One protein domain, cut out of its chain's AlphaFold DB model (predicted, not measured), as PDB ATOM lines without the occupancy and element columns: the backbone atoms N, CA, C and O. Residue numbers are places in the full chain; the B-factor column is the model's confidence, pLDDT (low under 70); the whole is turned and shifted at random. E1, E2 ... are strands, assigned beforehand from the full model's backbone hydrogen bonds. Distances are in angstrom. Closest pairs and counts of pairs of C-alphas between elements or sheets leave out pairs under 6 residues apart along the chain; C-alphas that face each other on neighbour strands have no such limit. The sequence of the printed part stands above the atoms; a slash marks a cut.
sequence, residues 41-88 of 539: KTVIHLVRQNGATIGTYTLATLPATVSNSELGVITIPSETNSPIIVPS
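This is residues 41 to 88 of the 539 residues of an uncharacterized protein of Coccidioides immitis RMSCC 2394 (UniProt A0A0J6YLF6). Two strand hairpins, E1 with E2 and E3 with E4, form two separate small sheets, one over the other with space between them, joined at one end by the tight link from E2 to E3. After E4 a tail, residues 77 to 88, loops out and folds back past E4. The 48 printed residues hold no named helix and four strands, E1 to E4, antiparallel in each sheet; the class is all strand, though 23 residues are in strands. The whole is compact, radius of gyration of the C-alphas 10.6 A, spanning 27 by 21 by 20 A.

E1, residues 42 to 47, begins at C-alpha (140.565, 202.970, 154.591) and is 16.0 A long. E2, residues 53 to 59, measures 17.1 A. E3 is residues 64 to 68, 13.2 A. E4, residues 72 to 76, 12.9 A, ends at C-alpha (134.000, 198.545, 146.902).

In hairpin E1 and E2, at 164 degrees, N 44 and O 57 are 2.8 A apart, within hydrogen-bond range. In hairpin E3 and E4, at 155 degrees, N 66 and O 74 are 2.8 A apart, also within range. E2 and E3 meet only through their link. E1 is apart from E3 and E4, and E2 from E4.

The C-alphas farthest apart, of Asn 50 and Thr 61, are 28.6 A apart. The printed part has no cut, and the three links are tight. Only residue 88 has pLDDT under 70.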
ATOM      1  N   LYS A  41     141.780 207.321 156.331       90.62
ATOM      2  CA  LYS A  41     141.953 206.498 155.125       90.62
ATOM      3  C   LYS A  41     141.621 205.039 155.426       90.62
ATOM      4  O   LYS A  41     142.122 204.482 156.404       90.62
ATOM      5  N   THR A  42     140.841 204.409 154.559       91.88
ATOM      6  CA  THR A  42     140.565 202.970 154.591       91.88
ATOM      7  C   THR A  42     141.649 202.235 153.811       91.88
ATOM      8  O   THR A  42     141.883 202.540 152.643       91.88
ATOM      9  N   VAL A  43     142.306 201.254 154.434       94.38
ATOM     10  CA  VAL A  43     143.277 200.373 153.765       94.38
ATOM     11  C   VAL A  43     142.609 199.034 153.469       94.38
ATOM     12  O   VAL A  43     142.070 198.397 154.372       94.38
ATOM     13  N   ILE A  44     142.645 198.611 152.206       92.62
ATOM     14  CA  ILE A  44     142.063 197.358 151.718       92.62
ATOM     15  C   ILE A  44     143.178 196.492 151.139       92.62
ATOM     16  O   ILE A  44     143.851 196.886 150.187       92.62
ATOM     17  N   HIS A  45     143.348 195.296 151.696       94.62
ATOM     18  CA  HIS A  45     144.216 194.260 151.142       94.62
ATOM     19  C   HIS A  45     143.364 193.294 150.317       94.62
ATOM     20  O   HIS A  45     142.428 192.701 150.851       94.62
ATOM     21  N   LEU A  46     143.688 193.114 149.038       91.06
ATOM     22  CA  LEU A  46     143.104 192.041 148.233       91.06
ATOM     23  C   LEU A  46     143.989 190.807 148.330       91.06
ATOM     24  O   LEU A  46     145.195 190.893 148.111       91.06
ATOM     25  N   VAL A  47     143.391 189.668 148.673       92.56
ATOM     26  CA  VAL A  47     144.100 188.430 149.011       92.56
ATOM     27  C   VAL A  47     143.461 187.273 148.240       92.56
ATOM     28  O   VAL A  47     142.242 187.108 148.274       92.56
ATOM     29  N   ARG A  48     144.267 186.477 147.529       91.50
ATOM     30  CA  ARG A  48     143.813 185.245 146.855       91.50
ATOM     31  C   ARG A  48     143.421 184.189 147.897       91.50
ATOM     32  O   ARG A  48     143.883 184.223 149.034       91.50
ATOM     33  N   GLN A  49     142.641 183.184 147.495       90.62
ATOM     34  CA  GLN A  49     142.224 182.081 148.382       90.62
ATOM     35  C   GLN A  49     143.398 181.299 149.013       90.62
ATOM     36  O   GLN A  49     143.228 180.689 150.063       90.62
ATOM     37  N   ASN A  50     144.595 181.345 148.416       93.38
ATOM     38  CA  ASN A  50     145.821 180.754 148.967       93.38
ATOM     39  C   ASN A  50     146.538 181.634 150.021       93.38
ATOM     40  O   ASN A  50     147.629 181.281 150.458       93.38
ATOM     41  N   GLY A  51     145.970 182.784 150.399       92.81
ATOM     42  CA  GLY A  51     146.552 183.721 151.366       92.81
ATOM     43  C   GLY A  51     147.550 184.733 150.788       92.81
ATOM     44  O   GLY A  51     148.060 185.560 151.539       92.81
ATOM     45  N   ALA A  52     147.830 184.715 149.479       92.94
ATOM     46  CA  ALA A  52     148.736 185.677 148.851       92.94
ATOM     47  C   ALA A  52     148.052 187.035 148.604       92.94
ATOM     48  O   ALA A  52     147.036 187.108 147.909       92.94
ATOM     49  N   THR A  53     148.625 188.117 149.138       94.50
ATOM     50  CA  THR A  53     148.159 189.493 148.894       94.50
ATOM     51  C   THR A  53     148.509 189.939 147.474       94.50
ATOM     52  O   THR A  53     149.678 190.008 147.113       94.50
ATOM     53  N   ILE A  54     147.485 190.277 146.692       94.12
ATOM     54  CA  ILE A  54     147.552 190.760 145.304       94.12
ATOM     55  C   ILE A  54     147.936 192.241 145.262       94.12
ATOM     56  O   ILE A  54     148.690 192.690 144.406       94.12
ATOM     57  N   GLY A  55     147.390 193.018 146.196       92.69
ATOM     58  CA  GLY A  55     147.580 194.458 146.250       92.69
ATOM     59  C   GLY A  55     147.021 195.053 147.535       92.69
ATOM     60  O   GLY A  55     146.190 194.448 148.215       92.69
ATOM     61  N   THR A  56     147.500 196.248 147.869       94.75
ATOM     62  CA  THR A  56     147.039 197.028 149.021       94.75
ATOM     63  C   THR A  56     146.664 198.420 148.546       94.75
ATOM     64  O   THR A  56     147.504 199.139 148.012       94.75
ATOM     65  N   TYR A  57     145.408 198.802 148.750       94.56
ATOM     66  CA  TYR A  57     144.839 200.053 148.264       94.56
ATOM     67  C   TYR A  57     144.433 200.925 149.443       94.56
ATOM     68  O   TYR A  57     143.830 200.445 150.400       94.56
ATOM     69  N   THR A  58     144.781 202.208 149.384       94.94
ATOM     70  CA  THR A  58     144.472 203.183 150.436       94.94
ATOM     71  C   THR A  58     143.509 204.221 149.877       94.94
ATOM     72  O   THR A  58     143.862 204.966 148.968       94.94
ATOM     73  N   LEU A  59     142.297 204.258 150.419       94.38
ATOM     74  CA  LEU A  59     141.158 205.009 149.896       94.38
ATOM     75  C   LEU A  59     140.730 206.070 150.912       94.38
ATOM     76  O   LEU A  59     140.638 205.785 152.105       94.38
ATOM     77  N   ALA A  60     140.484 207.300 150.457       92.19
ATOM     78  CA  ALA A  60     140.056 208.401 151.329       92.19
ATOM     79  C   ALA A  60     138.544 208.379 151.635       92.19
ATOM     80  O   ALA A  60     138.107 208.938 152.635       92.19
ATOM     81  N   THR A  61     137.750 207.740 150.776       91.25
ATOM     82  CA  THR A  61     136.285 207.664 150.852       91.25
ATOM     83  C   THR A  61     135.797 206.312 150.327       91.25
ATOM     84  O   THR A  61     136.544 205.591 149.665       91.25
ATOM     85  N   LEU A  62     134.541 205.970 150.631       92.75
ATOM     86  CA  LEU A  62     133.789 204.869 150.020       92.75
ATOM     87  C   LEU A  62     132.367 205.370 149.666       92.75
ATOM     88  O   LEU A  62     131.871 206.251 150.373       92.75
ATOM     89  N   PRO A  63     131.684 204.832 148.633       94.19
ATOM     90  CA  PRO A  63     132.134 203.760 147.745       94.19
ATOM     91  C   PRO A  63     133.309 204.199 146.866       94.19
ATOM     92  O   PRO A  63     133.512 205.389 146.630       94.19
ATOM     93  N   ALA A  64     134.100 203.236 146.405       94.69
ATOM     94  CA  ALA A  64     135.282 203.494 145.592       94.69
ATOM     95  C   ALA A  64     135.496 202.383 144.565       94.69
ATOM     96  O   ALA A  64     135.273 201.207 144.853       94.69
ATOM     97  N   THR A  65     135.988 202.758 143.388       92.81
ATOM     98  CA  THR A  65     136.291 201.823 142.303       92.81
ATOM     99  C   THR A  65     137.799 201.757 142.095       92.81
ATOM    100  O   THR A  65     138.462 202.785 141.979       92.81
ATOM    101  N   VAL A  66     138.343 200.543 142.065       93.00
ATOM    102  CA  VAL A  66     139.778 200.256 141.993       93.00
ATOM    103  C   VAL A  66     140.047 199.366 140.788       93.00
ATOM    104  O   VAL A  66     139.494 198.273 140.697       93.00
ATOM    105  N   SER A  67     140.920 199.796 139.878       92.88
ATOM    106  CA  SER A  67     141.431 198.932 138.813       92.88
ATOM    107  C   SER A  67     142.683 198.168 139.260       92.88
ATOM    108  O   SER A  67     143.545 198.676 139.981       92.88
ATOM    109  N   ASN A  68     142.783 196.920 138.813       92.25
ATOM    110  CA  ASN A  68     143.941 196.052 138.978       92.25
ATOM    111  C   ASN A  68     144.114 195.223 137.695       92.25
ATOM    112  O   ASN A  68     143.137 194.712 137.154       92.25
ATOM    113  N   SER A  69     145.344 195.078 137.203       91.06
ATOM    114  CA  SER A  69     145.626 194.394 135.933       91.06
ATOM    115  C   SER A  69     145.312 192.893 135.932       91.06
ATOM    116  O   SER A  69     145.097 192.337 134.863       91.06
ATOM    117  N   GLU A  70     145.270 192.238 137.096       89.12
ATOM    118  CA  GLU A  70     144.917 190.817 137.235       89.12
ATOM    119  C   GLU A  70     143.421 190.580 137.511       89.12
ATOM    120  O   GLU A  70     142.925 189.478 137.293       89.12
ATOM    121  N   LEU A  71     142.707 191.581 138.042       87.00
ATOM    122  CA  LEU A  71     141.339 191.433 138.571       87.00
ATOM    123  C   LEU A  71     140.295 192.321 137.874       87.00
ATOM    124  O   LEU A  71     139.120 192.291 138.239       87.00
ATOM    125  N   GLY A  72     140.707 193.148 136.914       93.25
ATOM    126  CA  GLY A  72     139.831 194.111 136.255       93.25
ATOM    127  C   GLY A  72     139.439 195.277 137.168       93.25
ATOM    128  O   GLY A  72     140.279 195.874 137.842       93.25
ATOM    129  N   VAL A  73     138.158 195.647 137.143       93.06
ATOM    130  CA  VAL A  73     137.616 196.833 137.824       93.06
ATOM    131  C   VAL A  73     136.759 196.403 139.011       93.06
ATOM    132  O   VAL A  73     135.687 195.837 138.834       93.06
ATOM    133  N   ILE A  74     137.225 196.687 140.224       93.12
ATOM    134  CA  ILE A  74     136.620 196.240 141.480       93.12
ATOM    135  C   ILE A  74     135.879 197.404 142.132       93.12
ATOM    136  O   ILE A  74     136.485 198.430 142.445       93.12
ATOM    137  N   THR A  75     134.586 197.233 142.392       93.38
ATOM    138  CA  THR A  75     133.774 198.239 143.091       93.38
ATOM    139  C   THR A  75     133.628 197.855 144.560       93.38
ATOM    140  O   THR A  75     133.014 196.837 144.885       93.38
ATOM    141  N   ILE A  76     134.174 198.678 145.455       93.12
ATOM    142  CA  ILE A  76     134.000 198.545 146.902       93.12
ATOM    143  C   ILE A  76     132.817 199.431 147.345       93.12
ATOM    144  O   ILE A  76     132.878 200.652 147.162       93.12
ATOM    145  N   PRO A  77     131.747 198.859 147.929       92.62
ATOM    146  CA  PRO A  77     130.614 199.626 148.443       92.62
ATOM    147  C   PRO A  77     130.982 200.442 149.696       92.62
ATOM    148  O   PRO A  77     131.976 200.176 150.369       92.62
ATOM    149  N   SER A  78     130.154 201.432 150.041       89.12
ATOM    150  CA  SER A  78     130.250 202.182 151.305       89.12
ATOM    151  C   SER A  78     129.904 201.349 152.541       89.12
ATOM    152  O   SER A  78     130.361 201.660 153.639       89.12
ATOM    153  N   GLU A  79     129.101 200.299 152.380       86.38
ATOM    154  CA  GLU A  79     128.661 199.446 153.478       86.38
ATOM    155  C   GLU A  79     129.610 198.270 153.711       86.38
ATOM    156  O   GLU A  79     129.811 197.429 152.836       86.38
ATOM    157  N   THR A  80     130.110 198.144 154.940       75.88
ATOM    158  CA  THR A  80     131.058 197.097 155.363       75.88
ATOM    159  C   THR A  80     130.517 195.664 155.315       75.88
ATOM    160  O   THR A  80     131.288 194.730 155.519       75.88
ATOM    161  N   ASN A  81     129.215 195.483 155.063       76.50
ATOM    162  CA  ASN A  81     128.551 194.178 154.964       76.50
ATOM    163  C   ASN A  81     128.063 193.845 153.542       76.50
ATOM    164  O   ASN A  81     127.576 192.737 153.322       76.50
ATOM    165  N   SER A  82     128.165 194.775 152.587       78.56
ATOM    166  CA  SER A  82     127.782 194.504 151.199       78.56
ATOM    167  C   SER A  82     128.889 193.704 150.487       78.56
ATOM    168  O   SER A  82     130.071 194.004 150.676       78.56
ATOM    169  N   PRO A  83     128.554 192.681 149.676       75.56
ATOM    170  CA  PRO A  83     129.552 191.856 149.002       75.56
ATOM    171  C   PRO A  83     130.355 192.687 147.995       75.56
ATOM    172  O   PRO A  83     129.787 193.415 147.180       75.56
ATOM    173  N   ILE A  84     131.684 192.558 148.027       78.25
ATOM    174  CA  ILE A  84     132.560 193.173 147.024       78.25
ATOM    175  C   ILE A  84     132.373 192.415 145.710       78.25
ATOM    176  O   ILE A  84     132.736 191.242 145.605       78.25
ATOM    177  N   ILE A  85     131.818 193.090 144.707       73.56
ATOM    178  CA  ILE A  85     131.640 192.523 143.371       73.56
ATOM    179  C   ILE A  85     132.939 192.735 142.592       73.56
ATOM    180  O   ILE A  85     133.234 193.838 142.129       73.56
ATOM    181  N   VAL A  86     133.707 191.657 142.441       78.69
ATOM    182  CA  VAL A  86     134.724 191.545 141.392       78.69
ATOM    183  C   VAL A  86     134.010 191.002 140.150       78.69
ATOM    184  O   VAL A  86     133.536 189.864 140.199       78.69
ATOM    185  N   PRO A  87     133.888 191.767 139.051       74.69
ATOM    186  CA  PRO A  87     133.426 191.210 137.790       74.69
ATOM    187  C   PRO A  87     134.489 190.222 137.309       74.69
ATOM    188  O   PRO A  87     135.597 190.619 136.952       74.69
ATOM    189  N   SER A  88     134.172 188.928 137.334       64.94
ATOM    190  CA  SER A  88     135.058 187.900 136.796       64.94
ATOM    191  C   SER A  88     135.287 188.184 135.315       64.94
ATOM    192  O   SER A  88     134.357 188.053 134.516       64.94
TER     193      SER A  88